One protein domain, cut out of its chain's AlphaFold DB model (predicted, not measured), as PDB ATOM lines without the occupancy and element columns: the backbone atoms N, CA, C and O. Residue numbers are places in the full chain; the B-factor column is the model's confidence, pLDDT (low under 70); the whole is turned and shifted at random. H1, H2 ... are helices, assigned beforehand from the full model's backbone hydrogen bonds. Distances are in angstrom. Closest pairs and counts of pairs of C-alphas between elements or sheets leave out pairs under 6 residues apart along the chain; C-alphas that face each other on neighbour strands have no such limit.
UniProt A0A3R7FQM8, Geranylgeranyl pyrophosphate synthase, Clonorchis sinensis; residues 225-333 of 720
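What this domain is: This is residues 225 to 333 of the 720 residues of the protein "Geranylgeranyl pyrophosphate synthase" of Clonorchis sinensis (UniProt A0A3R7FQM8). The model is a long helical hairpin with a head: H1 to H4 cluster at one end, H5 runs away from them along the long axis, and H6 folds back beside the far part of H5. From the end of H6 the unnamed stretch of residues 311 to 324 leads back toward the head, where the short H7 packs on H4. The printed part has 109 residues with seven named helices, H1 to H7 in that order, and no named strand; the class is all helix. The whole is loose, with a radius of gyration of the C-alphas of 16.8 A, and elongated, with spans of 49 by 32 by 22 A.

How they stand to each other: H1, residues 225 to 228, and H3, residues 247 to 253, only just touch, with 3 pairs of C-alphas within 8 A; the closest C-alphas are those of Ile 226 and Leu 252, 5.5 A apart. H2, residues 233 to 241, touches H3 at a steep tilt of 53 degrees, opposite ways, with the C-alphas of Ile 239 and Val 248 closest at 6.7 A. H3 and H4, residues 259 to 271, form a helical hairpin at a steep tilt of 43 degrees; their closest C-alphas, of Val 248 and Cys 265, are 6.0 A apart. H5, residues 274 to 295, touches H2 with its residues 274 to 278 alone, at a steep tilt of 62 degrees; the closest C-alphas are those of Pro 234 and Ala 274, 5.4 A apart. H5 and H6, residues 300 to 310, form a second helical hairpin at a shallow tilt of 3 degrees, opposite ways, in which H5 touches H6 with residues 283 to 293 alone; the closest C-alphas, of His 290 and Thr 303, are 6.9 A apart. H7, residues 325 to 328, touches H4, with the C-alphas of Arg 267 and Ala 325 closest at 4.9 A. H5 and H7 are apart. Every O i to N i+4 pair is within hydrogen-bond range in H2, H3, H4, H5 and H6, while H1 and H7 are too short for such a pair.

Where its parts are: H1 begins with C-alpha 225 at (38.189, -41.185, 14.670). H2 is 11.9 A long from first to last C-alpha, H4 18.1 A and H6 15.3 A. H5, the longest helix, is 31.4 A long, from C-alpha 274 at (41.092, -26.443, 13.212) to C-alpha 295 at (29.211, -18.511, 41.203). H7 ends with C-alpha 328 at (52.558, -33.695, 12.033).

The domain as a whole: The two C-alphas farthest apart, those of Gly 297 and Pro 332, are 52.4 A apart. The printed part has no cut. The link from H6 to H7, 14 residues, is long, and the other links are tight. The mean pLDDT of the printed part is 90.2, and residues 330 to 333 are under 70.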
ATOM      1  N   ASP A 225      39.358 -41.939  15.169       94.56
ATOM      2  CA  ASP A 225      38.189 -41.185  14.670       94.56
ATOM      3  C   ASP A 225      38.136 -41.133  13.119       94.56
ATOM      4  O   ASP A 225      37.070 -41.255  12.512       94.56
ATOM      5  N   ILE A 226      39.293 -41.006  12.445       94.69
ATOM      6  CA  ILE A 226      39.396 -40.992  10.968       94.69
ATOM      7  C   ILE A 226      39.110 -42.381  10.367       94.69
ATOM      8  O   ILE A 226      38.563 -42.496   9.270       94.69
ATOM      9  N   THR A 227      39.462 -43.443  11.094       92.06
ATOM     10  CA  THR A 227      39.178 -44.842  10.720       92.06
ATOM     11  C   THR A 227      37.695 -45.151  10.886       92.06
ATOM     12  O   THR A 227      37.083 -45.764  10.019       92.06
ATOM     13  N   GLU A 228      37.113 -44.693  11.993       91.75
ATOM     14  CA  GLU A 228      35.697 -44.839  12.335       91.75
ATOM     15  C   GLU A 228      34.803 -44.067  11.337       91.75
ATOM     16  O   GLU A 228      33.669 -44.466  11.053       91.75
ATOM     17  N   GLY A 229      35.334 -42.983  10.756       91.69
ATOM     18  CA  GLY A 229      34.608 -42.034   9.908       91.69
ATOM     19  C   GLY A 229      33.865 -40.962  10.718       91.69
ATOM     20  O   GLY A 229      32.915 -40.357  10.221       91.69
ATOM     21  N   LYS A 230      34.242 -40.784  11.986       95.31
ATOM     22  CA  LYS A 230      33.532 -40.006  13.002       95.31
ATOM     23  C   LYS A 230      33.693 -38.500  12.792       95.31
ATOM     24  O   LYS A 230      34.789 -37.994  12.565       95.31
ATOM     25  N   PHE A 231      32.593 -37.763  12.931       97.25
ATOM     26  CA  PHE A 231      32.580 -36.300  12.877       97.25
ATOM     27  C   PHE A 231      32.953 -35.700  14.241       97.25
ATOM     28  O   PHE A 231      32.114 -35.115  14.925       97.25
ATOM     29  N   SER A 232      34.213 -35.870  14.644       97.19
ATOM     30  CA  SER A 232      34.744 -35.281  15.877       97.19
ATOM     31  C   SER A 232      34.956 -33.766  15.749       97.19
ATOM     32  O   SER A 232      35.040 -33.240  14.635       97.19
ATOM     33  N   PHE A 233      35.017 -33.024  16.861       98.38
ATOM     34  CA  PHE A 233      34.961 -31.550  16.823       98.38
ATOM     35  C   PHE A 233      35.988 -30.883  15.877       98.38
ATOM     36  O   PHE A 233      35.582 -30.036  15.074       98.38
ATOM     37  N   PRO A 234      37.283 -31.273  15.857       97.88
ATOM     38  CA  PRO A 234      38.243 -30.701  14.910       97.88
ATOM     39  C   PRO A 234      37.910 -31.026  13.444       97.88
ATOM     40  O   PRO A 234      38.192 -30.223  12.553       97.88
ATOM     41  N   ILE A 235      37.303 -32.189  13.179       97.88
ATOM     42  CA  ILE A 235      36.885 -32.636  11.840       97.88
ATOM     43  C   ILE A 235      35.682 -31.810  11.370       97.88
ATOM     44  O   ILE A 235      35.731 -31.238  10.279       97.88
ATOM     45  N   VAL A 236      34.656 -31.661  12.219       98.12
ATOM     46  CA  VAL A 236      33.495 -30.784  11.973       98.12
ATOM     47  C   VAL A 236      33.960 -29.365  11.668       98.12
ATOM     48  O   VAL A 236      33.585 -28.804  10.639       98.12
ATOM     49  N   ARG A 237      34.850 -28.815  12.506       97.62
ATOM     50  CA  ARG A 237      35.408 -27.475  12.304       97.62
ATOM     51  C   ARG A 237      36.129 -27.342  10.965       97.62
ATOM     52  O   ARG A 237      35.935 -26.347  10.269       97.62
ATOM     53  N   SER A 238      36.956 -28.325  10.607       96.88
ATOM     54  CA  SER A 238      37.736 -28.306   9.362       96.88
ATOM     55  C   SER A 238      36.834 -28.218   8.131       96.88
ATOM     56  O   SER A 238      37.091 -27.393   7.255       96.88
ATOM     57  N   ILE A 239      35.767 -29.027   8.103       95.12
ATOM     58  CA  ILE A 239      34.808 -29.111   6.994       95.12
ATOM     59  C   ILE A 239      33.918 -27.859   6.945       95.12
ATOM     60  O   ILE A 239      33.837 -27.203   5.908       95.12
ATOM     61  N   GLN A 240      33.286 -27.483   8.064       94.62
ATOM     62  CA  GLN A 240      32.330 -26.367   8.111       94.62
ATOM     63  C   GLN A 240      32.985 -25.004   7.844       94.62
ATOM     64  O   GLN A 240      32.403 -24.161   7.163       94.62
ATOM     65  N   ALA A 241      34.212 -24.779   8.328       92.94
ATOM     66  CA  ALA A 241      34.929 -23.531   8.067       92.94
ATOM     67  C   ALA A 241      35.453 -23.421   6.621       92.94
ATOM     68  O   ALA A 241      35.728 -22.314   6.158       92.94
ATOM     69  N   ASN A 242      35.585 -24.542   5.899       91.25
ATOM     70  CA  ASN A 242      36.202 -24.600   4.572       91.25
ATOM     71  C   ASN A 242      35.362 -25.430   3.579       91.25
ATOM     72  O   ASN A 242      35.867 -26.402   3.025       91.25
ATOM     73  N   PRO A 243      34.114 -25.038   3.248       82.19
ATOM     74  CA  PRO A 243      33.192 -25.845   2.432       82.19
ATOM     75  C   PRO A 243      33.614 -26.041   0.959       82.19
ATOM     76  O   PRO A 243      32.895 -26.662   0.182       82.19
ATOM     77  N   ARG A 244      34.760 -25.481   0.545       81.69
ATOM     78  CA  ARG A 244      35.396 -25.734  -0.762       81.69
ATOM     79  C   ARG A 244      36.499 -26.793  -0.692       81.69
ATOM     80  O   ARG A 244      36.967 -27.232  -1.740       81.69
ATOM     81  N   ASP A 245      36.934 -27.174   0.506       85.44
ATOM     82  CA  ASP A 245      37.906 -28.237   0.716       85.44
ATOM     83  C   ASP A 245      37.192 -29.560   1.001       85.44
ATOM     84  O   ASP A 245      36.621 -29.780   2.065       85.44
ATOM     85  N   ASN A 246      37.254 -30.466   0.028       84.44
ATOM     86  CA  ASN A 246      36.652 -31.790   0.146       84.44
ATOM     87  C   ASN A 246      37.631 -32.844   0.697       84.44
ATOM     88  O   ASN A 246      37.270 -34.017   0.756       84.44
ATOM     89  N   GLN A 247      38.865 -32.479   1.076       87.81
ATOM     90  CA  GLN A 247      39.916 -33.457   1.397       87.81
ATOM     91  C   GLN A 247      39.630 -34.167   2.721       87.81
ATOM     92  O   GLN A 247      39.600 -35.396   2.753       87.81
ATOM     93  N   VAL A 248      39.343 -33.409   3.788       91.69
ATOM     94  CA  VAL A 248      39.004 -33.980   5.106       91.69
ATOM     95  C   VAL A 248      37.791 -34.905   4.988       91.69
ATOM     96  O   VAL A 248      37.841 -36.054   5.420       91.69
ATOM     97  N   MET A 249      36.738 -34.436   4.313       88.25
ATOM     98  CA  MET A 249      35.514 -35.204   4.078       88.25
ATOM     99  C   MET A 249      35.775 -36.481   3.261       88.25
ATOM    100  O   MET A 249      35.327 -37.561   3.634       88.25
ATOM    101  N   SER A 250      36.538 -36.389   2.168       81.94
ATOM    102  CA  SER A 250      36.838 -37.535   1.302       81.94
ATOM    103  C   SER A 250      37.689 -38.602   1.998       81.94
ATOM    104  O   SER A 250      37.455 -39.796   1.798       81.94
ATOM    105  N   ILE A 251      38.648 -38.203   2.842       86.88
ATOM    106  CA  ILE A 251      39.456 -39.143   3.633       86.88
ATOM    107  C   ILE A 251      38.599 -39.800   4.725       86.88
ATOM    108  O   ILE A 251      38.691 -41.012   4.921       86.88
ATOM    109  N   LEU A 252      37.719 -39.037   5.380       90.88
ATOM    110  CA  LEU A 252      36.799 -39.553   6.394       90.88
ATOM    111  C   LEU A 252      35.831 -40.601   5.815       90.88
ATOM    112  O   LEU A 252      35.668 -41.683   6.379       90.88
ATOM    113  N   CYS A 253      35.258 -40.329   4.637       84.62
ATOM    114  CA  CYS A 253      34.374 -41.261   3.934       84.62
ATOM    115  C   CYS A 253      35.053 -42.590   3.557       84.62
ATOM    116  O   CYS A 253      34.373 -43.606   3.425       84.62
ATOM    117  N   GLN A 254      36.383 -42.614   3.400       84.56
ATOM    118  CA  GLN A 254      37.132 -43.837   3.088       84.56
ATOM    119  C   GLN A 254      37.329 -44.772   4.285       84.56
ATOM    120  O   GLN A 254      37.713 -45.924   4.060       84.56
ATOM    121  N   ARG A 255      37.113 -44.299   5.526       87.44
ATOM    122  CA  ARG A 255      37.337 -45.073   6.765       87.44
ATOM    123  C   ARG A 255      38.712 -45.749   6.772       87.44
ATOM    124  O   ARG A 255      38.860 -46.960   6.941       87.44
ATOM    125  N   THR A 256      39.734 -44.962   6.434       84.62
ATOM    126  CA  THR A 256      41.047 -45.500   6.077       84.62
ATOM    127  C   THR A 256      41.836 -45.963   7.299       84.62
ATOM    128  O   THR A 256      41.978 -45.243   8.285       84.62
ATOM    129  N   THR A 257      42.416 -47.161   7.213       86.31
ATOM    130  CA  THR A 257      43.391 -47.666   8.191       86.31
ATOM    131  C   THR A 257      44.824 -47.228   7.871       86.31
ATOM    132  O   THR A 257      45.727 -47.497   8.657       86.31
ATOM    133  N   ASP A 258      45.053 -46.584   6.723       83.75
ATOM    134  CA  ASP A 258      46.379 -46.169   6.269       83.75
ATOM    135  C   ASP A 258      46.891 -44.962   7.069       83.75
ATOM    136  O   ASP A 258      46.335 -43.861   7.007       83.75
ATOM    137  N   ASN A 259      47.990 -45.169   7.799       86.19
ATOM    138  CA  ASN A 259      48.644 -44.127   8.581       86.19
ATOM    139  C   ASN A 259      49.137 -42.958   7.714       86.19
ATOM    140  O   ASN A 259      49.132 -41.831   8.202       86.19
ATOM    141  N   TYR A 260      49.504 -43.176   6.446       85.81
ATOM    142  CA  TYR A 260      49.913 -42.086   5.559       85.81
ATOM    143  C   TYR A 260      48.755 -41.118   5.287       85.81
ATOM    144  O   TYR A 260      48.886 -39.912   5.503       85.81
ATOM    145  N   LEU A 261      47.586 -41.647   4.909       85.81
ATOM    146  CA  LEU A 261      46.375 -40.847   4.697       85.81
ATOM    147  C   LEU A 261      45.876 -40.180   5.989       85.81
ATOM    148  O   LEU A 261      45.438 -39.031   5.950       85.81
ATOM    149  N   LYS A 262      45.988 -40.854   7.141       90.69
ATOM    150  CA  LYS A 262      45.664 -40.266   8.451       90.69
ATOM    151  C   LYS A 262      46.571 -39.087   8.801       90.69
ATOM    152  O   LYS A 262      46.062 -38.023   9.142       90.69
ATOM    153  N   VAL A 263      47.894 -39.251   8.683       90.38
ATOM    154  CA  VAL A 263      48.862 -38.166   8.917       90.38
ATOM    155  C   VAL A 263      48.598 -37.004   7.962       90.38
ATOM    156  O   VAL A 263      48.543 -35.859   8.401       90.38
ATOM    157  N   HIS A 264      48.367 -37.286   6.676       89.62
ATOM    158  CA  HIS A 264      48.027 -36.265   5.689       89.62
ATOM    159  C   HIS A 264      46.768 -35.474   6.086       89.62
ATOM    160  O   HIS A 264      46.789 -34.243   6.062       89.62
ATOM    161  N   CYS A 265      45.702 -36.164   6.507       93.50
ATOM    162  CA  CYS A 265      44.461 -35.540   6.963       93.50
ATOM    163  C   CYS A 265      44.681 -34.660   8.204       93.50
ATOM    164  O   CYS A 265      44.363 -33.475   8.169       93.50
ATOM    165  N   VAL A 266      45.314 -35.192   9.257       94.94
ATOM    166  CA  VAL A 266      45.641 -34.439  10.484       94.94
ATOM    167  C   VAL A 266      46.494 -33.207  10.159       94.94
ATOM    168  O   VAL A 266      46.194 -32.103  10.613       94.94
ATOM    169  N   ARG A 267      47.514 -33.348   9.306       93.69
ATOM    170  CA  ARG A 267      48.357 -32.227   8.873       93.69
ATOM    171  C   ARG A 267      47.562 -31.148   8.134       93.69
ATOM    172  O   ARG A 267      47.795 -29.958   8.344       93.69
ATOM    173  N   HIS A 268      46.636 -31.554   7.272       94.38
ATOM    174  CA  HIS A 268      45.764 -30.640   6.538       94.38
ATOM    175  C   HIS A 268      44.790 -29.912   7.478       94.38
ATOM    176  O   HIS A 268      44.698 -28.691   7.429       94.38
ATOM    177  N   MET A 269      44.181 -30.613   8.439       96.50
ATOM    178  CA  MET A 269      43.358 -30.005   9.499       96.50
ATOM    179  C   MET A 269      44.140 -28.981  10.344       96.50
ATOM    180  O   MET A 269      43.598 -27.934  10.709       96.50
ATOM    181  N   ALA A 270      45.424 -29.241  10.619       95.31
ATOM    182  CA  ALA A 270      46.314 -28.279  11.270       95.31
ATOM    183  C   ALA A 270      46.565 -27.039  10.393       95.31
ATOM    184  O   ALA A 270      46.485 -25.918  10.886       95.31
ATOM    185  N   ALA A 271      46.803 -27.219   9.088       94.25
ATOM    186  CA  ALA A 271      46.969 -26.115   8.137       94.25
ATOM    187  C   ALA A 271      45.696 -25.256   7.973       94.25
ATOM    188  O   ALA A 271      45.798 -24.054   7.740       94.25
ATOM    189  N   LEU A 272      44.509 -25.850   8.148       95.25
ATOM    190  CA  LEU A 272      43.216 -25.154   8.200       95.25
ATOM    191  C   LEU A 272      42.940 -24.461   9.555       95.25
ATOM    192  O   LEU A 272      41.892 -23.834   9.717       95.25
ATOM    193  N   GLY A 273      43.839 -24.574  10.541       95.62
ATOM    194  CA  GLY A 273      43.705 -23.952  11.866       95.62
ATOM    195  C   GLY A 273      42.672 -24.608  12.792       95.62
ATOM    196  O   GLY A 273      42.300 -24.024  13.812       95.62
ATOM    197  N   ALA A 274      42.189 -25.813  12.473       96.75
ATOM    198  CA  ALA A 274      41.092 -26.443  13.212       96.75
ATOM    199  C   ALA A 274      41.477 -26.860  14.643       96.75
ATOM    200  O   ALA A 274      40.658 -26.750  15.560       96.75
ATOM    201  N   PHE A 275      42.724 -27.293  14.865       97.00
ATOM    202  CA  PHE A 275      43.208 -27.631  16.209       97.00
ATOM    203  C   PHE A 275      43.370 -26.398  17.097       97.00
ATOM    204  O   PHE A 275      42.942 -26.434  18.245       97.00
ATOM    205  N   ASP A 276      43.899 -25.297  16.564       96.81
ATOM    206  CA  ASP A 276      44.040 -24.038  17.305       96.81
ATOM    207  C   ASP A 276      42.673 -23.494  17.739       96.81
ATOM    208  O   ASP A 276      42.487 -23.163  18.909       96.81
ATOM    209  N   TYR A 277      41.688 -23.513  16.834       97.88
ATOM    210  CA  TYR A 277      40.298 -23.186  17.167       97.88
ATOM    211  C   TYR A 277      39.728 -24.114  18.251       97.88
ATOM    212  O   TYR A 277      39.064 -23.657  19.179       97.88
ATOM    213  N   THR A 278      40.020 -25.416  18.174       98.12
ATOM    214  CA  THR A 278      39.581 -26.392  19.184       98.12
ATOM    215  C   THR A 278      40.188 -26.104  20.561       98.12
ATOM    216  O   THR A 278      39.484 -26.170  21.569       98.12
ATOM    217  N   VAL A 279      41.469 -25.727  20.620       97.88
ATOM    218  CA  VAL A 279      42.137 -25.312  21.861       97.88
ATOM    219  C   VAL A 279      41.511 -24.036  22.433       97.88
ATOM    220  O   VAL A 279      41.257 -23.981  23.637       97.88
ATOM    221  N   ASP A 280      41.192 -23.045  21.597       97.69
ATOM    222  CA  ASP A 280      40.514 -21.816  22.036       97.69
ATOM    223  C   ASP A 280      39.100 -22.088  22.584       97.69
ATOM    224  O   ASP A 280      38.712 -21.526  23.613       97.69
ATOM    225  N   VAL A 281      38.343 -22.997  21.956       97.88
ATOM    226  CA  VAL A 281      37.027 -23.438  22.451       97.88
ATOM    227  C   VAL A 281      37.157 -24.155  23.799       97.88
ATOM    228  O   VAL A 281      36.442 -23.804  24.738       97.88
ATOM    229  N   MET A 282      38.101 -25.092  23.951       97.56
ATOM    230  CA  MET A 282      38.347 -25.761  25.238       97.56
ATOM    231  C   MET A 282      38.757 -24.774  26.339       97.56
ATOM    232  O   MET A 282      38.244 -24.859  27.454       97.56
ATOM    233  N   ALA A 283      39.622 -23.805  26.033       96.81
ATOM    234  CA  ALA A 283      40.047 -22.779  26.985       96.81
ATOM    235  C   ALA A 283      38.890 -21.868  27.431       96.81
ATOM    236  O   ALA A 283      38.791 -21.516  28.608       96.81
ATOM    237  N   LYS A 284      37.983 -21.523  26.509       97.25
ATOM    238  CA  LYS A 284      36.761 -20.766  26.811       97.25
ATOM    239  C   LYS A 284      35.804 -21.563  27.704       97.25
ATOM    240  O   LYS A 284      35.265 -21.002  28.655       97.25
ATOM    241  N   LEU A 285      35.626 -22.859  27.437       97.38
ATOM    242  CA  LEU A 285      34.810 -23.752  28.269       97.38
ATOM    243  C   LEU A 285      35.426 -23.947  29.667       97.38
ATOM    244  O   LEU A 285      34.706 -23.908  30.659       97.38
ATOM    245  N   GLU A 286      36.751 -24.080  29.778       96.19
ATOM    246  CA  GLU A 286      37.469 -24.118  31.065       96.19
ATOM    247  C   GLU A 286      37.231 -22.832  31.874       96.19
ATOM    248  O   GLU A 286      36.879 -22.898  33.053       96.19
ATOM    249  N   GLN A 287      37.331 -21.659  31.238       95.88
ATOM    250  CA  GLN A 287      37.035 -20.372  31.874       95.88
ATOM    251  C   GLN A 287      35.566 -20.268  32.324       95.88
ATOM    252  O   GLN A 287      35.297 -19.788  33.426       95.88
ATOM    253  N   GLN A 288      34.616 -20.734  31.507       97.44
ATOM    254  CA  GLN A 288      33.196 -20.777  31.869       97.44
ATOM    255  C   GLN A 288      32.940 -21.714  33.057       97.44
ATOM    256  O   GLN A 288      32.228 -21.334  33.983       97.44
ATOM    257  N   CYS A 289      33.577 -22.889  33.092       96.69
ATOM    258  CA  CYS A 289      33.534 -23.782  34.247       96.69
ATOM    259  C   CYS A 289      34.078 -23.103  35.514       96.69
ATOM    260  O   CYS A 289      33.441 -23.206  36.559       96.69
ATOM    261  N   HIS A 290      35.200 -22.376  35.444       96.44
ATOM    262  CA  HIS A 290      35.724 -21.631  36.596       96.44
ATOM    263  C   HIS A 290      34.756 -20.546  37.087       96.44
ATOM    264  O   HIS A 290      34.463 -20.504  38.280       96.44
ATOM    265  N   ALA A 291      34.187 -19.739  36.187       97.56
ATOM    266  CA  ALA A 291      33.207 -18.714  36.553       97.56
ATOM    267  C   ALA A 291      31.937 -19.312  37.193       97.56
ATOM    268  O   ALA A 291      31.402 -18.761  38.154       97.56
ATOM    269  N   LEU A 292      31.471 -20.467  36.705       97.00
ATOM    270  CA  LEU A 292      30.341 -21.196  37.293       97.00
ATOM    271  C   LEU A 292      30.696 -21.815  38.655       97.00
ATOM    272  O   LEU A 292      29.876 -21.791  39.569       97.00
ATOM    273  N   ILE A 293      31.919 -22.324  38.832       96.31
ATOM    274  CA  ILE A 293      32.409 -22.807  40.133       96.31
ATOM    275  C   ILE A 293      32.439 -21.673  41.160       96.31
ATOM    276  O   ILE A 293      31.982 -21.871  42.281       96.31
ATOM    277  N   GLU A 294      32.945 -20.496  40.787       96.38
ATOM    278  CA  GLU A 294      32.960 -19.305  41.645       96.38
ATOM    279  C   GLU A 294      31.541 -18.817  41.974       96.38
ATOM    280  O   GLU A 294      31.263 -18.488  43.126       96.38
ATOM    281  N   HIS A 295      30.623 -18.848  41.000       95.31
ATOM    282  CA  HIS A 295      29.211 -18.511  41.203       95.31
ATOM    283  C   HIS A 295      28.535 -19.399  42.264       95.31
ATOM    284  O   HIS A 295      27.810 -18.884  43.111       95.31
ATOM    285  N   HIS A 296      28.835 -20.702  42.278       94.19
ATOM    286  CA  HIS A 296      28.362 -21.660  43.291       94.19
ATOM    287  C   HIS A 296      29.226 -21.680  44.577       94.19
ATOM    288  O   HIS A 296      29.366 -22.714  45.231       94.19
ATOM    289  N   GLY A 297      29.854 -20.554  44.942       93.19
ATOM    290  CA  GLY A 297      30.616 -20.406  46.192       93.19
ATOM    291  C   GLY A 297      32.022 -21.022  46.193       93.19
ATOM    292  O   GLY A 297      32.686 -21.030  47.229       93.19
ATOM    293  N   GLY A 298      32.503 -21.504  45.046       94.88
ATOM    294  CA  GLY A 298      33.830 -22.093  44.878       94.88
ATOM    295  C   GLY A 298      33.897 -23.589  45.205       94.88
ATOM    296  O   GLY A 298      33.117 -24.127  45.987       94.88
ATOM    297  N   ASN A 299      34.858 -24.287  44.591       95.69
ATOM    298  CA  ASN A 299      35.157 -25.693  44.873       95.69
ATOM    299  C   ASN A 299      36.633 -25.997  44.555       95.69
ATOM    300  O   ASN A 299      36.988 -26.136  43.381       95.69
ATOM    301  N   PRO A 300      37.520 -26.113  45.562       94.38
ATOM    302  CA  PRO A 300      38.955 -26.266  45.324       94.38
ATOM    303  C   PRO A 300      39.300 -27.598  44.646       94.38
ATOM    304  O   PRO A 300      40.234 -27.654  43.845       94.38
ATOM    305  N   PHE A 301      38.533 -28.658  44.916       93.69
ATOM    306  CA  PHE A 301      38.745 -29.976  44.318       93.69
ATOM    307  C   PHE A 301      38.397 -29.971  42.828       93.69
ATOM    308  O   PHE A 301      39.185 -30.452  42.014       93.69
ATOM    309  N   LEU A 302      37.259 -29.372  42.457       92.88
ATOM    310  CA  LEU A 302      36.834 -29.269  41.061       92.88
ATOM    311  C   LEU A 302      37.727 -28.300  40.262       92.88
ATOM    312  O   LEU A 302      38.087 -28.595  39.126       92.88
ATOM    313  N   THR A 303      38.181 -27.205  40.879       94.44
ATOM    314  CA  THR A 303      39.171 -26.280  40.296       94.44
ATOM    315  C   THR A 303      40.518 -26.965  40.035       94.44
ATOM    316  O   THR A 303      41.081 -26.833  38.946       94.44
ATOM    317  N   ALA A 304      41.037 -27.742  40.993       92.62
ATOM    318  CA  ALA A 304      42.274 -28.509  40.810       92.62
ATOM    319  C   ALA A 304      42.121 -29.610  39.744       92.62
ATOM    320  O   ALA A 304      43.045 -29.867  38.967       92.62
ATOM    321  N   PHE A 305      40.943 -30.232  39.683       90.94
ATOM    322  CA  PHE A 305      40.589 -31.217  38.671       90.94
ATOM    323  C   PHE A 305      40.565 -30.612  37.257       90.94
ATOM    324  O   PHE A 305      41.210 -31.158  36.362       90.94
ATOM    325  N   LEU A 306      39.931 -29.452  37.060       92.00
ATOM    326  CA  LEU A 306      39.948 -28.730  35.780       92.00
ATOM    327  C   LEU A 306      41.368 -28.387  35.329       92.00
ATOM    328  O   LEU A 306      41.748 -28.739  34.217       92.00
ATOM    329  N   LYS A 307      42.205 -27.842  36.220       90.44
ATOM    330  CA  LYS A 307      43.611 -27.538  35.905       90.44
ATOM    331  C   LYS A 307      44.401 -28.773  35.436       90.44
ATOM    332  O   LYS A 307      45.263 -28.675  34.564       90.44
ATOM    333  N   LYS A 308      44.103 -29.954  35.990       89.00
ATOM    334  CA  LYS A 308      44.676 -31.241  35.557       89.00
ATOM    335  C   LYS A 308      44.163 -31.650  34.169       89.00
ATOM    336  O   LYS A 308      44.951 -32.143  33.364       89.00
ATOM    337  N   VAL A 309      42.887 -31.410  33.867       86.75
ATOM    338  CA  VAL A 309      42.252 -31.672  32.559       86.75
ATOM    339  C   VAL A 309      42.810 -30.748  31.469       86.75
ATOM    340  O   VAL A 309      43.111 -31.237  30.375       86.75
ATOM    341  N   GLY A 310      43.006 -29.462  31.782       88.50
ATOM    342  CA  GLY A 310      43.503 -28.425  30.871       88.50
ATOM    343  C   GLY A 310      44.989 -28.517  30.519       88.50
ATOM    344  O   GLY A 310      45.426 -27.955  29.518       88.50
ATOM    345  N   SER A 311      45.767 -29.304  31.269       90.38
ATOM    346  CA  SER A 311      47.202 -29.512  31.012       90.38
ATOM    347  C   SER A 311      47.533 -30.124  29.639       90.38
ATOM    348  O   SER A 311      48.680 -30.059  29.215       90.38
ATOM    349  N   ILE A 312      46.554 -30.696  28.926       88.69
ATOM    350  CA  ILE A 312      46.775 -31.334  27.616       88.69
ATOM    351  C   ILE A 312      46.763 -30.351  26.432       88.69
ATOM    352  O   ILE A 312      47.372 -30.626  25.400       88.69
ATOM    353  N   TYR A 313      46.098 -29.202  26.593       91.38
ATOM    354  CA  TYR A 313      46.014 -28.123  25.601       91.38
ATOM    355  C   TYR A 313      46.705 -26.832  26.074       91.38
ATOM    356  O   TYR A 313      46.555 -25.771  25.465       91.38
ATOM    357  N   ARG A 314      47.495 -26.921  27.149       91.75
ATOM    358  CA  ARG A 314      48.332 -25.843  27.685       91.75
ATOM    359  C   ARG A 314      49.796 -26.274  27.722       91.75
ATOM    360  O   ARG A 314      50.104 -27.434  27.977       91.75
ATOM    361  N   LEU A 315      50.693 -25.332  27.471       88.69
ATOM    362  CA  LEU A 315      52.134 -25.495  27.637       88.69
ATOM    363  C   LEU A 315      52.521 -25.371  29.123       88.69
ATOM    364  O   LEU A 315      51.718 -24.969  29.967       88.69
ATOM    365  N   SER A 316      53.766 -25.718  29.463       84.31
ATOM    366  CA  SER A 316      54.274 -25.687  30.845       84.31
ATOM    367  C   SER A 316      54.333 -24.284  31.466       84.31
ATOM    368  O   SER A 316      54.363 -24.166  32.689       84.31
ATOM    369  N   ASP A 317      54.318 -23.233  30.643       85.38
ATOM    370  CA  ASP A 317      54.223 -21.825  31.044       85.38
ATOM    371  C   ASP A 317      52.768 -21.322  31.185       85.38
ATOM    372  O   ASP A 317      52.539 -20.182  31.585       85.38
ATOM    373  N   GLY A 318      51.776 -22.171  30.887       83.94
ATOM    374  CA  GLY A 318      50.346 -21.869  30.947       83.94
ATOM    375  C   GLY A 318      49.733 -21.330  29.648       83.94
ATOM    376  O   GLY A 318      48.501 -21.218  29.578       83.94
ATOM    377  N   GLN A 319      50.539 -21.038  28.619       90.50
ATOM    378  CA  GLN A 319      50.037 -20.603  27.311       90.50
ATOM    379  C   GLN A 319      49.222 -21.707  26.630       90.50
ATOM    380  O   GLN A 319      49.420 -22.896  26.882       90.50
ATOM    381  N   LEU A 320      48.292 -21.324  25.754       94.00
ATOM    382  CA  LEU A 320      47.537 -22.283  24.947       94.00
ATOM    383  C   LEU A 320      48.449 -22.944  23.914       94.00
ATOM    384  O   LEU A 320      49.245 -22.268  23.262       94.00
ATOM    385  N   ARG A 321      48.321 -24.264  23.754       92.19
ATOM    386  CA  ARG A 321      49.052 -25.010  22.730       92.19
ATOM    387  C   ARG A 321      48.593 -24.561  21.342       92.19
ATOM    388  O   ARG A 321      47.399 -24.392  21.107       92.19
ATOM    389  N   ARG A 322      49.552 -24.377  20.436       93.25
ATOM    390  CA  ARG A 322      49.323 -24.032  19.031       93.25
ATOM    391  C   ARG A 322      49.973 -25.068  18.137       93.25
ATOM    392  O   ARG A 322      51.032 -25.596  18.482       93.25
ATOM    393  N   HIS A 323      49.336 -25.341  17.012       91.06
ATOM    394  CA  HIS A 323      49.676 -26.422  16.108       91.06
ATOM    395  C   HIS A 323      50.145 -25.881  14.766       91.06
ATOM    396  O   HIS A 323      49.475 -25.084  14.117       91.06
ATOM    397  N   SER A 324      51.299 -26.367  14.320       87.19
ATOM    398  CA  SER A 324      51.780 -26.141  12.957       87.19
ATOM    399  C   SER A 324      51.608 -27.420  12.150       87.19
ATOM    400  O   SER A 324      51.732 -28.515  12.696       87.19
ATOM    401  N   ALA A 325      51.385 -27.308  10.840       84.50
ATOM    402  CA  ALA A 325      51.358 -28.477   9.958       84.50
ATOM    403  C   ALA A 325      52.633 -29.337  10.106       84.50
ATOM    404  O   ALA A 325      52.556 -30.561  10.166       84.50
ATOM    405  N   SER A 326      53.795 -28.703  10.285       81.88
ATOM    406  CA  SER A 326      55.079 -29.381  10.488       81.88
ATOM    407  C   SER A 326      55.214 -30.169  11.798       81.88
ATOM    408  O   SER A 326      56.116 -30.993  11.909       81.88
ATOM    409  N   GLU A 327      54.331 -29.984  12.788       83.94
ATOM    410  CA  GLU A 327      54.288 -30.855  13.980       83.94
ATOM    411  C   GLU A 327      53.863 -32.293  13.626       83.94
ATOM    412  O   GLU A 327      54.214 -33.246  14.328       83.94
ATOM    413  N   PHE A 328      53.133 -32.442  12.516       83.12
ATOM    414  CA  PHE A 328      52.558 -33.695  12.033       83.12
ATOM    415  C   PHE A 328      53.264 -34.244  10.784       83.12
ATOM    416  O   PHE A 328      52.786 -35.213  10.205       83.12
ATOM    417  N   ASP A 329      54.383 -33.660  10.343       73.56
ATOM    418  CA  ASP A 329      55.152 -34.229   9.231       73.56
ATOM    419  C   ASP A 329      55.765 -35.594   9.613       73.56
ATOM    420  O   ASP A 329      56.116 -35.860  10.767       73.56
ATOM    421  N   PHE A 330      55.901 -36.482   8.623       59.03
ATOM    422  CA  PHE A 330      56.521 -37.797   8.803       59.03
ATOM    423  C   PHE A 330      57.995 -37.649   9.209       59.03
ATOM    424  O   PHE A 330      58.832 -37.251   8.401       59.03
ATOM    425  N   SER A 331      58.327 -38.027  10.445       49.34
ATOM    426  CA  SER A 331      59.719 -38.205  10.868       49.34
ATOM    427  C   SER A 331      60.147 -39.658  10.610       49.34
ATOM    428  O   SER A 331      59.453 -40.549  11.102       49.34
ATOM    429  N   PRO A 332      61.264 -39.938   9.904       41.34
ATOM    430  CA  PRO A 332      61.697 -41.305   9.573       41.34
ATOM    431  C   PRO A 332      61.871 -42.241  10.779       41.34
ATOM    432  O   PRO A 332      61.769 -43.457  10.658       41.34
ATOM    433  N   GLU A 333      62.088 -41.685  11.973       39.84
ATOM    434  CA  GLU A 333      62.184 -42.447  13.223       39.84
ATOM    435  C   GLU A 333      60.875 -43.175  13.598       39.84
ATOM    436  O   GLU A 333      60.908 -44.121  14.386       39.84
TER     437      GLU A 333